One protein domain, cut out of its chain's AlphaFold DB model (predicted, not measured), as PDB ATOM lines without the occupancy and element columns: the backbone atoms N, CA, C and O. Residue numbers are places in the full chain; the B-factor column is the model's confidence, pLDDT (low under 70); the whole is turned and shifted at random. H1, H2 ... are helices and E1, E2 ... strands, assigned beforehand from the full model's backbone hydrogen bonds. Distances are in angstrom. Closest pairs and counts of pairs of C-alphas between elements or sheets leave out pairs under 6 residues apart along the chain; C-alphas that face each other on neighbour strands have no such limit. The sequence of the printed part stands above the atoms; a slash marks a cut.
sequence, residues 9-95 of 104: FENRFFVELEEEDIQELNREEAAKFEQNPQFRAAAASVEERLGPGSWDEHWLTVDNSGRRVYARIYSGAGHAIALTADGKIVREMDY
ATOM      1  N   PHE A   9     239.639 218.437 224.724       88.19
ATOM      2  CA  PHE A   9     239.973 217.022 224.598       88.19
ATOM      3  C   PHE A   9     238.993 216.318 223.681       88.19
ATOM      4  O   PHE A   9     237.782 216.419 223.854       88.19
ATOM      5  N   GLU A  10     239.491 215.559 222.713       85.88
ATOM      6  CA  GLU A  10     238.631 214.647 221.965       85.88
ATOM      7  C   GLU A  10     238.337 213.399 222.802       85.88
ATOM      8  O   GLU A  10     239.210 212.906 223.517       85.88
ATOM      9  N   ASN A  11     237.122 212.855 222.680       77.75
ATOM     10  CA  ASN A  11     236.668 211.726 223.498       77.75
ATOM     11  C   ASN A  11     237.629 210.525 223.471       77.75
ATOM     12  O   ASN A  11     237.806 209.870 224.490       77.75
ATOM     13  N   ARG A  12     238.260 210.250 222.321       77.94
ATOM     14  CA  ARG A  12     239.229 209.153 222.169       77.94
ATOM     15  C   ARG A  12     240.439 209.291 223.090       77.94
ATOM     16  O   ARG A  12     240.821 208.313 223.710       77.94
ATOM     17  N   PHE A  13     240.976 210.503 223.237       76.44
ATOM     18  CA  PHE A  13     242.145 210.738 224.079       76.44
ATOM     19  C   PHE A  13     241.790 210.557 225.545       76.44
ATOM     20  O   PHE A  13     242.545 209.950 226.279       76.44
ATOM     21  N   PHE A  14     240.604 211.010 225.954       76.75
ATOM     22  CA  PHE A  14     240.173 210.916 227.346       76.75
ATOM     23  C   PHE A  14     239.979 209.467 227.827       76.75
ATOM     24  O   PHE A  14     240.190 209.180 228.996       76.75
ATOM     25  N   VAL A  15     239.564 208.556 226.938       80.00
ATOM     26  CA  VAL A  15     239.356 207.128 227.264       80.00
ATOM     27  C   VAL A  15     240.679 206.366 227.394       80.00
ATOM     28  O   VAL A  15     240.722 205.328 228.046       80.00
ATOM     29  N   GLU A  16     241.739 206.866 226.768       84.75
ATOM     30  CA  GLU A  16     243.069 206.253 226.781       84.75
ATOM     31  C   GLU A  16     243.927 206.704 227.975       84.75
ATOM     32  O   GLU A  16     244.980 206.117 228.201       84.75
ATOM     33  N   LEU A  17     243.490 207.723 228.726       85.19
ATOM     34  CA  LEU A  17     244.215 208.246 229.885       85.19
ATOM     35  C   LEU A  17     244.081 207.337 231.104       85.19
ATOM     36  O   LEU A  17     243.005 206.807 231.396       85.19
ATOM     37  N   GLU A  18     245.170 207.228 231.860       90.12
ATOM     38  CA  GLU A  18     245.142 206.609 233.176       90.12
ATOM     39  C   GLU A  18     244.550 207.572 234.219       90.12
ATOM     40  O   GLU A  18     244.402 208.776 234.000       90.12
ATOM     41  N   GLU A  19     244.187 207.044 235.390       88.25
ATOM     42  CA  GLU A  19     243.606 207.861 236.461       88.25
ATOM     43  C   GLU A  19     244.564 208.972 236.924       88.25
ATOM     44  O   GLU A  19     244.123 210.089 237.199       88.25
ATOM     45  N   GLU A  20     245.870 208.691 236.968       90.81
ATOM     46  CA  GLU A  20     246.896 209.672 237.334       90.81
ATOM     47  C   GLU A  20     246.967 210.826 236.324       90.81
ATOM     48  O   GLU A  20     246.968 211.990 236.732       90.81
ATOM     49  N   ASP A  21     246.908 210.522 235.023       90.19
ATOM     50  CA  ASP A  21     246.898 211.537 233.967       90.19
ATOM     51  C   ASP A  21     245.654 212.429 234.067       90.19
ATOM     52  O   ASP A  21     245.729 213.649 233.921       90.19
ATOM     53  N   ILE A  22     244.490 211.835 234.360       87.56
ATOM     54  CA  ILE A  22     243.244 212.589 234.552       87.56
ATOM     55  C   ILE A  22     243.367 213.514 235.768       87.56
ATOM     56  O   ILE A  22     242.911 214.658 235.721       87.56
ATOM     57  N   GLN A  23     243.985 213.057 236.859       90.19
ATOM     58  CA  GLN A  23     244.198 213.889 238.043       90.19
ATOM     59  C   GLN A  23     245.175 215.037 237.775       90.19
ATOM     60  O   GLN A  23     244.923 216.161 238.219       90.19
ATOM     61  N   GLU A  24     246.274 214.787 237.063       91.50
ATOM     62  CA  GLU A  24     247.197 215.841 236.645       91.50
ATOM     63  C   GLU A  24     246.485 216.870 235.774       91.50
ATOM     64  O   GLU A  24     246.503 218.061 236.091       91.50
ATOM     65  N   LEU A  25     245.749 216.400 234.774       91.06
ATOM     66  CA  LEU A  25     245.005 217.256 233.873       91.06
ATOM     67  C   LEU A  25     243.948 218.098 234.600       91.06
ATOM     68  O   LEU A  25     243.819 219.294 234.337       91.06
ATOM     69  N   ASN A  26     243.221 217.510 235.554       91.69
ATOM     70  CA  ASN A  26     242.275 218.248 236.390       91.69
ATOM     71  C   ASN A  26     242.979 219.373 237.155       91.69
ATOM     72  O   ASN A  26     242.467 220.487 237.198       91.69
ATOM     73  N   ARG A  27     244.162 219.116 237.734       92.50
ATOM     74  CA  ARG A  27     244.934 220.147 238.449       92.50
ATOM     75  C   ARG A  27     245.380 221.268 237.515       92.50
ATOM     76  O   ARG A  27     245.280 222.438 237.887       92.50
ATOM     77  N   GLU A  28     245.861 220.925 236.324       92.44
ATOM     78  CA  GLU A  28     246.300 221.904 235.328       92.44
ATOM     79  C   GLU A  28     245.147 222.788 234.847       92.44
ATOM     80  O   GLU A  28     245.274 224.016 234.827       92.44
ATOM     81  N   GLU A  29     244.004 222.193 234.502       93.62
ATOM     82  CA  GLU A  29     242.832 222.954 234.074       93.62
ATOM     83  C   GLU A  29     242.230 223.764 235.230       93.62
ATOM     84  O   GLU A  29     241.891 224.934 235.038       93.62
ATOM     85  N   ALA A  30     242.168 223.206 236.445       93.38
ATOM     86  CA  ALA A  30     241.662 223.909 237.623       93.38
ATOM     87  C   ALA A  30     242.492 225.161 237.950       93.38
ATOM     88  O   ALA A  30     241.946 226.225 238.259       93.38
ATOM     89  N   ALA A  31     243.820 225.078 237.810       93.38
ATOM     90  CA  ALA A  31     244.719 226.202 238.053       93.38
ATOM     91  C   ALA A  31     244.433 227.411 237.140       93.38
ATOM     92  O   ALA A  31     244.695 228.554 237.531       93.38
ATOM     93  N   LYS A  32     243.870 227.193 235.943       93.69
ATOM     94  CA  LYS A  32     243.522 228.276 235.012       93.69
ATOM     95  C   LYS A  32     242.372 229.136 235.533       93.69
ATOM     96  O   LYS A  32     242.429 230.355 235.362       93.69
ATOM     97  N   PHE A  33     241.372 228.542 236.189       94.00
ATOM     98  CA  PHE A  33     240.250 229.290 236.772       94.00
ATOM     99  C   PHE A  33     240.732 230.285 237.825       94.00
ATOM    100  O   PHE A  33     240.345 231.453 237.814       94.00
ATOM    101  N   GLU A  34     241.635 229.837 238.697       90.31
ATOM    102  CA  GLU A  34     242.158 230.662 239.785       90.31
ATOM    103  C   GLU A  34     242.985 231.838 239.269       90.31
ATOM    104  O   GLU A  34     242.943 232.937 239.825       90.31
ATOM    105  N   GLN A  35     243.730 231.634 238.188       89.44
ATOM    106  CA  GLN A  35     244.668 232.627 237.672       89.44
ATOM    107  C   GLN A  35     244.048 233.589 236.650       89.44
ATOM    108  O   GLN A  35     244.653 234.627 236.376       89.44
ATOM    109  N   ASN A  36     242.876 233.281 236.083       92.50
ATOM    110  CA  ASN A  36     242.273 234.101 235.037       92.50
ATOM    111  C   ASN A  36     241.295 235.158 235.599       92.50
ATOM    112  O   ASN A  36     240.200 234.809 236.050       92.50
ATOM    113  N   PRO A  37     241.600 236.469 235.506       92.12
ATOM    114  CA  PRO A  37     240.677 237.517 235.946       92.12
ATOM    115  C   PRO A  37     239.364 237.545 235.150       92.12
ATOM    116  O   PRO A  37     238.335 237.943 235.691       92.12
ATOM    117  N   GLN A  38     239.371 237.099 233.888       93.06
ATOM    118  CA  GLN A  38     238.157 237.023 233.073       93.06
ATOM    119  C   GLN A  38     237.189 235.965 233.608       93.06
ATOM    120  O   GLN A  38     235.987 236.221 233.672       93.06
ATOM    121  N   PHE A  39     237.708 234.814 234.048       95.06
ATOM    122  CA  PHE A  39     236.892 233.806 234.715       95.06
ATOM    123  C   PHE A  39     236.258 234.377 235.984       95.06
ATOM    124  O   PHE A  39     235.053 234.258 236.161       95.06
ATOM    125  N   ARG A  40     237.038 235.069 236.827       95.50
ATOM    126  CA  ARG A  40     236.524 235.671 238.071       95.50
ATOM    127  C   ARG A  40     235.383 236.660 237.819       95.50
ATOM    128  O   ARG A  40     234.396 236.644 238.544       95.50
ATOM    129  N   ALA A  41     235.497 237.494 236.784       96.12
ATOM    130  CA  ALA A  41     234.436 238.427 236.408       96.12
ATOM    131  C   ALA A  41     233.161 237.702 235.935       96.12
ATOM    132  O   ALA A  41     232.051 238.076 236.318       96.12
ATOM    133  N   ALA A  42     233.316 236.641 235.135       96.81
ATOM    134  CA  ALA A  42     232.195 235.817 234.688       96.81
ATOM    135  C   ALA A  42     231.533 235.065 235.854       96.81
ATOM    136  O   ALA A  42     230.309 235.068 235.960       96.81
ATOM    137  N   ALA A  43     232.328 234.486 236.757       96.75
ATOM    138  CA  ALA A  43     231.853 233.780 237.944       96.75
ATOM    139  C   ALA A  43     231.031 234.700 238.859       96.75
ATOM    140  O   ALA A  43     229.910 234.350 239.212       96.75
ATOM    141  N   ALA A  44     231.519 235.914 239.141       96.81
ATOM    142  CA  ALA A  44     230.774 236.899 239.928       96.81
ATOM    143  C   ALA A  44     229.429 237.273 239.275       96.81
ATOM    144  O   ALA A  44     228.414 237.379 239.956       96.81
ATOM    145  N   SER A  45     229.406 237.414 237.945       96.38
ATOM    146  CA  SER A  45     228.168 237.699 237.204       96.38
ATOM    147  C   SER A  45     227.168 236.535 237.280       96.38
ATOM    148  O   SER A  45     225.959 236.748 237.309       96.38
ATOM    149  N   VAL A  46     227.665 235.294 237.305       96.06
ATOM    150  CA  VAL A  46     226.843 234.085 237.458       96.06
ATOM    151  C   VAL A  46     226.262 233.979 238.869       96.06
ATOM    152  O   VAL A  46     225.065 233.728 238.997       96.06
ATOM    153  N   GLU A  47     227.073 234.213 239.901       96.06
ATOM    154  CA  GLU A  47     226.636 234.229 241.305       96.06
ATOM    155  C   GLU A  47     225.575 235.310 241.551       96.06
ATOM    156  O   GLU A  47     224.551 235.045 242.176       96.06
ATOM    157  N   GLU A  48     225.766 236.515 241.004       95.75
ATOM    158  CA  GLU A  48     224.767 237.587 241.079       95.75
ATOM    159  C   GLU A  48     223.459 237.193 240.375       95.75
ATOM    160  O   GLU A  48     222.372 237.440 240.898       95.75
ATOM    161  N   ARG A  49     223.556 236.546 239.205       93.50
ATOM    162  CA  ARG A  49     222.396 236.128 238.402       93.50
ATOM    163  C   ARG A  49     221.580 235.019 239.063       93.50
ATOM    164  O   ARG A  49     220.355 235.059 238.984       93.50
ATOM    165  N   LEU A  50     222.237 234.014 239.643       93.19
ATOM    166  CA  LEU A  50     221.578 232.827 240.200       93.19
ATOM    167  C   LEU A  50     221.310 232.909 241.709       93.19
ATOM    168  O   LEU A  50     220.544 232.098 242.230       93.19
ATOM    169  N   GLY A  51     221.895 233.884 242.407       92.50
ATOM    170  CA  GLY A  51     221.811 233.969 243.861       92.50
ATOM    171  C   GLY A  51     222.608 232.847 244.540       92.50
ATOM    172  O   GLY A  51     223.537 232.317 243.942       92.50
ATOM    173  N   PRO A  52     222.286 232.482 245.796       93.62
ATOM    174  CA  PRO A  52     223.029 231.467 246.540       93.62
ATOM    175  C   PRO A  52     223.103 230.116 245.817       93.62
ATOM    176  O   PRO A  52     222.096 229.600 245.332       93.62
ATOM    177  N   GLY A  53     224.292 229.519 245.820       94.12
ATOM    178  CA  GLY A  53     224.582 228.273 245.122       94.12
ATOM    179  C   GLY A  53     225.974 227.732 245.439       94.12
ATOM    180  O   GLY A  53     226.668 228.243 246.324       94.12
ATOM    181  N   SER A  54     226.381 226.697 244.710       95.94
ATOM    182  CA  SER A  54     227.691 226.051 244.844       95.94
ATOM    183  C   SER A  54     228.389 225.896 243.498       95.94
ATOM    184  O   SER A  54     227.740 225.750 242.463       95.94
ATOM    185  N   TRP A  55     229.722 225.919 243.530       96.12
ATOM    186  CA  TRP A  55     230.562 225.592 242.384       96.12
ATOM    187  C   TRP A  55     231.011 224.136 242.445       96.12
ATOM    188  O   TRP A  55     231.558 223.708 243.458       96.12
ATOM    189  N   ASP A  56     230.868 223.440 241.325       95.56
ATOM    190  CA  ASP A  56     231.413 222.107 241.079       95.56
ATOM    191  C   ASP A  56     232.294 222.124 239.821       95.56
ATOM    192  O   ASP A  56     232.154 222.995 238.961       95.56
ATOM    193  N   GLU A  57     233.213 221.170 239.687       94.81
ATOM    194  CA  GLU A  57     234.123 221.073 238.540       94.81
ATOM    195  C   GLU A  57     233.937 219.754 237.793       94.81
ATOM    196  O   GLU A  57     234.028 218.678 238.385       94.81
ATOM    197  N   HIS A  58     233.715 219.821 236.478       92.88
ATOM    198  CA  HIS A  58     233.492 218.633 235.655       92.88
ATOM    199  C   HIS A  58     233.976 218.786 234.209       92.88
ATOM    200  O   HIS A  58     233.950 219.863 233.614       92.88
ATOM    201  N   TRP A  59     234.334 217.648 233.604       92.94
ATOM    202  CA  TRP A  59     234.512 217.526 232.158       92.94
ATOM    203  C   TRP A  59     233.157 217.479 231.455       92.94
ATOM    204  O   TRP A  59     232.406 216.513 231.592       92.94
ATOM    205  N   LEU A  60     232.862 218.495 230.648       92.69
ATOM    206  CA  LEU A  60     231.620 218.592 229.888       92.69
ATOM    207  C   LEU A  60     231.856 218.321 228.411       92.69
ATOM    208  O   LEU A  60     232.734 218.920 227.797       92.69
ATOM    209  N   THR A  61     231.023 217.463 227.824       91.88
ATOM    210  CA  THR A  61     230.968 217.291 226.364       91.88
ATOM    211  C   THR A  61     230.299 218.510 225.738       91.88
ATOM    212  O   THR A  61     229.165 218.816 226.103       91.88
ATOM    213  N   VAL A  62     230.967 219.197 224.811       90.00
ATOM    214  CA  VAL A  62     230.506 220.472 224.229       90.00
ATOM    215  C   VAL A  62     229.912 220.342 222.827       90.00
ATOM    216  O   VAL A  62     229.345 221.306 222.321       90.00
ATOM    217  N   ASP A  63     230.000 219.167 222.198       88.19
ATOM    218  CA  ASP A  63     229.406 218.914 220.883       88.19
ATOM    219  C   ASP A  63     229.176 217.424 220.575       88.19
ATOM    220  O   ASP A  63     229.568 216.529 221.325       88.19
ATOM    221  N   ASN A  64     228.578 217.166 219.408       87.50
ATOM    222  CA  ASN A  64     228.261 215.827 218.904       87.50
ATOM    223  C   ASN A  64     229.491 214.996 218.503       87.50
ATOM    224  O   ASN A  64     229.348 213.804 218.250       87.50
ATOM    225  N   SER A  65     230.685 215.593 218.419       87.06
ATOM    226  CA  SER A  65     231.924 214.841 218.171       87.06
ATOM    227  C   SER A  65     232.534 214.277 219.456       87.06
ATOM    228  O   SER A  65     233.528 213.554 219.409       87.06
ATOM    229  N   GLY A  66     231.933 214.585 220.610       87.19
ATOM    230  CA  GLY A  66     232.400 214.120 221.908       87.19
ATOM    231  C   GLY A  66     233.575 214.931 222.443       87.19
ATOM    232  O   GLY A  66     234.255 214.470 223.358       87.19
ATOM    233  N   ARG A  67     233.853 216.122 221.892       90.75
ATOM    234  CA  ARG A  67     234.883 216.996 222.461       90.75
ATOM    235  C   ARG A  67     234.460 217.448 223.849       90.75
ATOM    236  O   ARG A  67     233.299 217.794 224.067       90.75
ATOM    237  N   ARG A  68     235.406 217.440 224.782       92.81
ATOM    238  CA  ARG A  68     235.217 217.773 226.187       92.81
ATOM    239  C   ARG A  68     236.076 218.958 226.585       92.81
ATOM    240  O   ARG A  68     237.184 219.126 226.080       92.81
ATOM    241  N   VAL A  69     235.562 219.750 227.513       94.50
ATOM    242  CA  VAL A  69     236.296 220.829 228.179       94.50
ATOM    243  C   VAL A  69     236.092 220.715 229.680       94.50
ATOM    244  O   VAL A  69     235.024 220.289 230.127       94.50
ATOM    245  N   TYR A  70     237.101 221.101 230.452       95.19
ATOM    246  CA  TYR A  70     236.958 221.225 231.895       95.19
ATOM    247  C   TYR A  70     236.227 222.531 232.203       95.19
ATOM    248  O   TYR A  70     236.585 223.596 231.685       95.19
ATOM    249  N   ALA A  71     235.167 222.443 232.996       96.38
ATOM    250  CA  ALA A  71     234.290 223.563 233.293       96.38
ATOM    251  C   ALA A  71     233.956 223.620 234.783       96.38
ATOM    252  O   ALA A  71     233.839 222.589 235.447       96.38
ATOM    253  N   ARG A  72     233.745 224.842 235.274       96.94
ATOM    254  CA  ARG A  72     233.138 225.115 236.577       96.94
ATOM    255  C   ARG A  72     231.649 225.345 236.401       96.94
ATOM    256  O   ARG A  72     231.246 226.162 235.579       96.94
ATOM    257  N   ILE A  73     230.842 224.625 237.159       96.50
ATOM    258  CA  ILE A  73     229.386 224.657 237.097       96.50
ATOM    259  C   ILE A  73     228.885 225.314 238.373       96.50
ATOM    260  O   ILE A  73     229.146 224.802 239.455       96.50
ATOM    261  N   TYR A  74     228.180 226.434 238.247       97.12
ATOM    262  CA  TYR A  74     227.458 227.019 239.369       97.12
ATOM    263  C   TYR A  74     226.045 226.479 239.384       97.12
ATOM    264  O   TYR A  74     225.351 226.626 238.378       97.12
ATOM    265  N   SER A  75     225.621 225.904 240.501       94.94
ATOM    266  CA  SER A  75     224.256 225.420 240.701       94.94
ATOM    267  C   SER A  75     223.558 226.284 241.749       94.94
ATOM    268  O   SER A  75     223.958 226.291 242.912       94.94
ATOM    269  N   GLY A  76     222.535 227.024 241.322       90.00
ATOM    270  CA  GLY A  76     221.642 227.817 242.170       90.00
ATOM    271  C   GLY A  76     220.252 227.182 242.296       90.00
ATOM    272  O   GLY A  76     220.055 226.006 241.986       90.00
ATOM    273  N   ALA A  77     219.261 227.961 242.739       82.69
ATOM    274  CA  ALA A  77     217.891 227.483 242.941       82.69
ATOM    275  C   ALA A  77     217.194 227.134 241.608       82.69
ATOM    276  O   ALA A  77     216.574 227.985 240.976       82.69
ATOM    277  N   GLY A  78     217.310 225.873 241.179       84.75
ATOM    278  CA  GLY A  78     216.649 225.345 239.977       84.75
ATOM    279  C   GLY A  78     217.375 225.626 238.658       84.75
ATOM    280  O   GLY A  78     216.889 225.233 237.606       84.75
ATOM    281  N   HIS A  79     218.550 226.254 238.693       92.19
ATOM    282  CA  HIS A  79     219.320 226.605 237.499       92.19
ATOM    283  C   HIS A  79     220.809 226.349 237.715       92.19
ATOM    284  O   HIS A  79     221.326 226.544 238.815       92.19
ATOM    285  N   ALA A  80     221.517 225.972 236.655       94.75
ATOM    286  CA  ALA A  80     222.964 225.859 236.656       94.75
ATOM    287  C   ALA A  80     223.610 226.398 235.380       94.75
ATOM    288  O   ALA A  80     223.068 226.298 234.280       94.75
ATOM    289  N   ILE A  81     224.807 226.964 235.528       96.50
ATOM    290  CA  ILE A  81     225.578 227.564 234.433       96.50
ATOM    291  C   ILE A  81     226.996 227.015 234.474       96.50
ATOM    292  O   ILE A  81     227.669 227.098 235.499       96.50
ATOM    293  N   ALA A  82     227.464 226.494 233.344       97.06
ATOM    294  CA  ALA A  82     228.824 226.004 233.185       97.06
ATOM    295  C   ALA A  82     229.712 227.034 232.478       97.06
ATOM    296  O   ALA A  82     229.413 227.455 231.355       97.06
ATOM    297  N   LEU A  83     230.830 227.378 233.113       96.88
ATOM    298  CA  LEU A  83     231.859 228.286 232.624       96.88
ATOM    299  C   LEU A  83     233.163 227.545 232.307       96.88
ATOM    300  O   LEU A  83     233.640 226.734 233.101       96.88
ATOM    301  N   THR A  84     233.788 227.874 231.181       95.75
ATOM    302  CA  THR A  84     235.170 227.474 230.870       95.75
ATOM    303  C   THR A  84     236.195 228.411 231.498       95.75
ATOM    304  O   THR A  84     235.871 229.514 231.937       95.75
ATOM    305  N   ALA A  85     237.465 227.991 231.515       94.50
ATOM    306  CA  ALA A  85     238.559 228.751 232.123       94.50
ATOM    307  C   ALA A  85     238.784 230.140 231.508       94.50
ATOM    308  O   ALA A  85     239.325 231.018 232.173       94.50
ATOM    309  N   ASP A  86     238.328 230.376 230.276       93.75
ATOM    310  CA  ASP A  86     238.334 231.685 229.617       93.75
ATOM    311  C   ASP A  86     237.084 232.537 229.924       93.75
ATOM    312  O   ASP A  86     236.908 233.606 229.344       93.75
ATOM    313  N   GLY A  87     236.224 232.091 230.844       93.94
ATOM    314  CA  GLY A  87     235.033 232.810 231.300       93.94
ATOM    315  C   GLY A  87     233.837 232.736 230.351       93.94
ATOM    316  O   GLY A  87     232.901 233.519 230.503       93.94
ATOM    317  N   LYS A  88     233.843 231.838 229.357       95.06
ATOM    318  CA  LYS A  88     232.693 231.647 228.461       95.06
ATOM    319  C   LYS A  88     231.688 230.667 229.051       95.06
ATOM    320  O   LYS A  88     232.064 229.649 229.623       95.06
ATOM    321  N   ILE A  89     230.406 230.951 228.837       95.25
ATOM    322  CA  ILE A  89     229.325 230.008 229.130       95.25
ATOM    323  C   ILE A  89     229.307 228.942 228.034       95.25
ATOM    324  O   ILE A  89     229.181 229.265 226.853       95.25
ATOM    325  N   VAL A  90     229.423 227.676 228.429       94.00
ATOM    326  CA  VAL A  90     229.343 226.521 227.515       94.00
ATOM    327  C   VAL A  90     228.056 225.722 227.673       94.00
ATOM    328  O   VAL A  90     227.710 224.940 226.788       94.00
ATOM    329  N   ARG A  91     227.334 225.907 228.785       93.75
ATOM    330  CA  ARG A  91     226.035 225.277 229.020       93.75
ATOM    331  C   ARG A  91     225.220 226.051 230.053       93.75
ATOM    332  O   ARG A  91     225.772 226.498 231.055       93.75
ATOM    333  N   GLU A  92     223.917 226.135 229.822       94.25
ATOM    334  CA  GLU A  92     222.910 226.527 230.813       94.25
ATOM    335  C   GLU A  92     221.962 225.334 231.010       94.25
ATOM    336  O   GLU A  92     221.687 224.597 230.058       94.25
ATOM    337  N   MET A  93     221.564 225.073 232.252       91.56
ATOM    338  CA  MET A  93     220.772 223.911 232.661       91.56
ATOM    339  C   MET A  93     219.669 224.375 233.600       91.56
ATOM    340  O   MET A  93     219.951 225.055 234.582       91.56
ATOM    341  N   ASP A  94     218.442 223.954 233.328       88.75
ATOM    342  CA  ASP A  94     217.298 224.189 234.201       88.75
ATOM    343  C   ASP A  94     216.932 222.857 234.853       88.75
ATOM    344  O   ASP A  94     216.720 221.853 234.164       88.75
ATOM    345  N   TYR A  95     216.890 222.830 236.180       75.94
ATOM    346  CA  TYR A  95     216.396 221.685 236.928       75.94
ATOM    347  C   TYR A  95     214.898 221.873 237.160       75.94
ATOM    348  O   TYR A  95     214.486 222.953 237.594       75.94
TER     349      TYR A  95
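AT A GLANCE: This is residues 9 to 95 of the 104 residues of an uncharacterized protein of Hydrogenispora ethanolica (UniProt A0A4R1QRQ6). A strongly twisted sheet of four strands has two helices, H2 and H3, covering one face in two layers; they meet in an L-shaped corner, with short H1 beyond the far end of H2. The sheet is a meander, each strand the antiparallel neighbour of the one before, in the order E1, E2, E3, E4. The printed part has 87 residues, with H1, H2, H3 before the four strands; the class is mixed, helices and strands. It is compact, with a radius of gyration of the C-alphas of 13.5 A and spans of 39 by 28 by 18 A.

IN THESE COORDINATES: E1, residues 54 to 61, begins at C-alpha 54 (227.691, 226.051, 244.844) and measures 20.7 A; E2, residues 68 to 75, measures 19.7 A. E3 holds residues 79 to 84 and E4 residues 89 to 94, ending at C-alpha 94 (217.298, 224.189, 234.201). H2, residues 19 to 35, is 24.8 A long, H3, residues 37 to 50, 20.1 A; H1 is residues 11 to 16.

HOW THE PARTS SIT: E1 and E2 form a hairpin, with N 56 and O 73 2.9 A apart; E2 and E3 another, N 72 and O 83 2.9 A; E3 and E4 a third, N 80 and O 93 2.8 A. H3 runs along the strands, at 5 degrees to E3 on the local plane, height over the sheet 9.3 A; its closest C-alphas to E3 are Leu 50 and His 79, 7.1 A. H2 runs slantwise to the strands, at 56 degrees to E2 on the local plane, height over the sheet 9.6 A; the closest C-alphas are Glu 29 and Tyr 70, 6.5 A. H2 and H3 touch only at the corner, and only just, with 3 pairs of C-alphas within 8 A, Phe 33 and Phe 39 closest at 6.0 A; they are about perpendicular, 87 degrees. H1 is only just not on the sheet, with 4 pairs of C-alphas within 10 A. Every O i to N i+4 pair is within hydrogen-bond range in H3, 10 of 13 in H2 and 1 of 2 in H1.

THE WHOLE: The C-alphas farthest apart, Glu 16 and Glu 48, are 39.0 A from each other. The printed part has no cut and no long link. Mean pLDDT of the printed part is 91.6, and no printed residue is under 70.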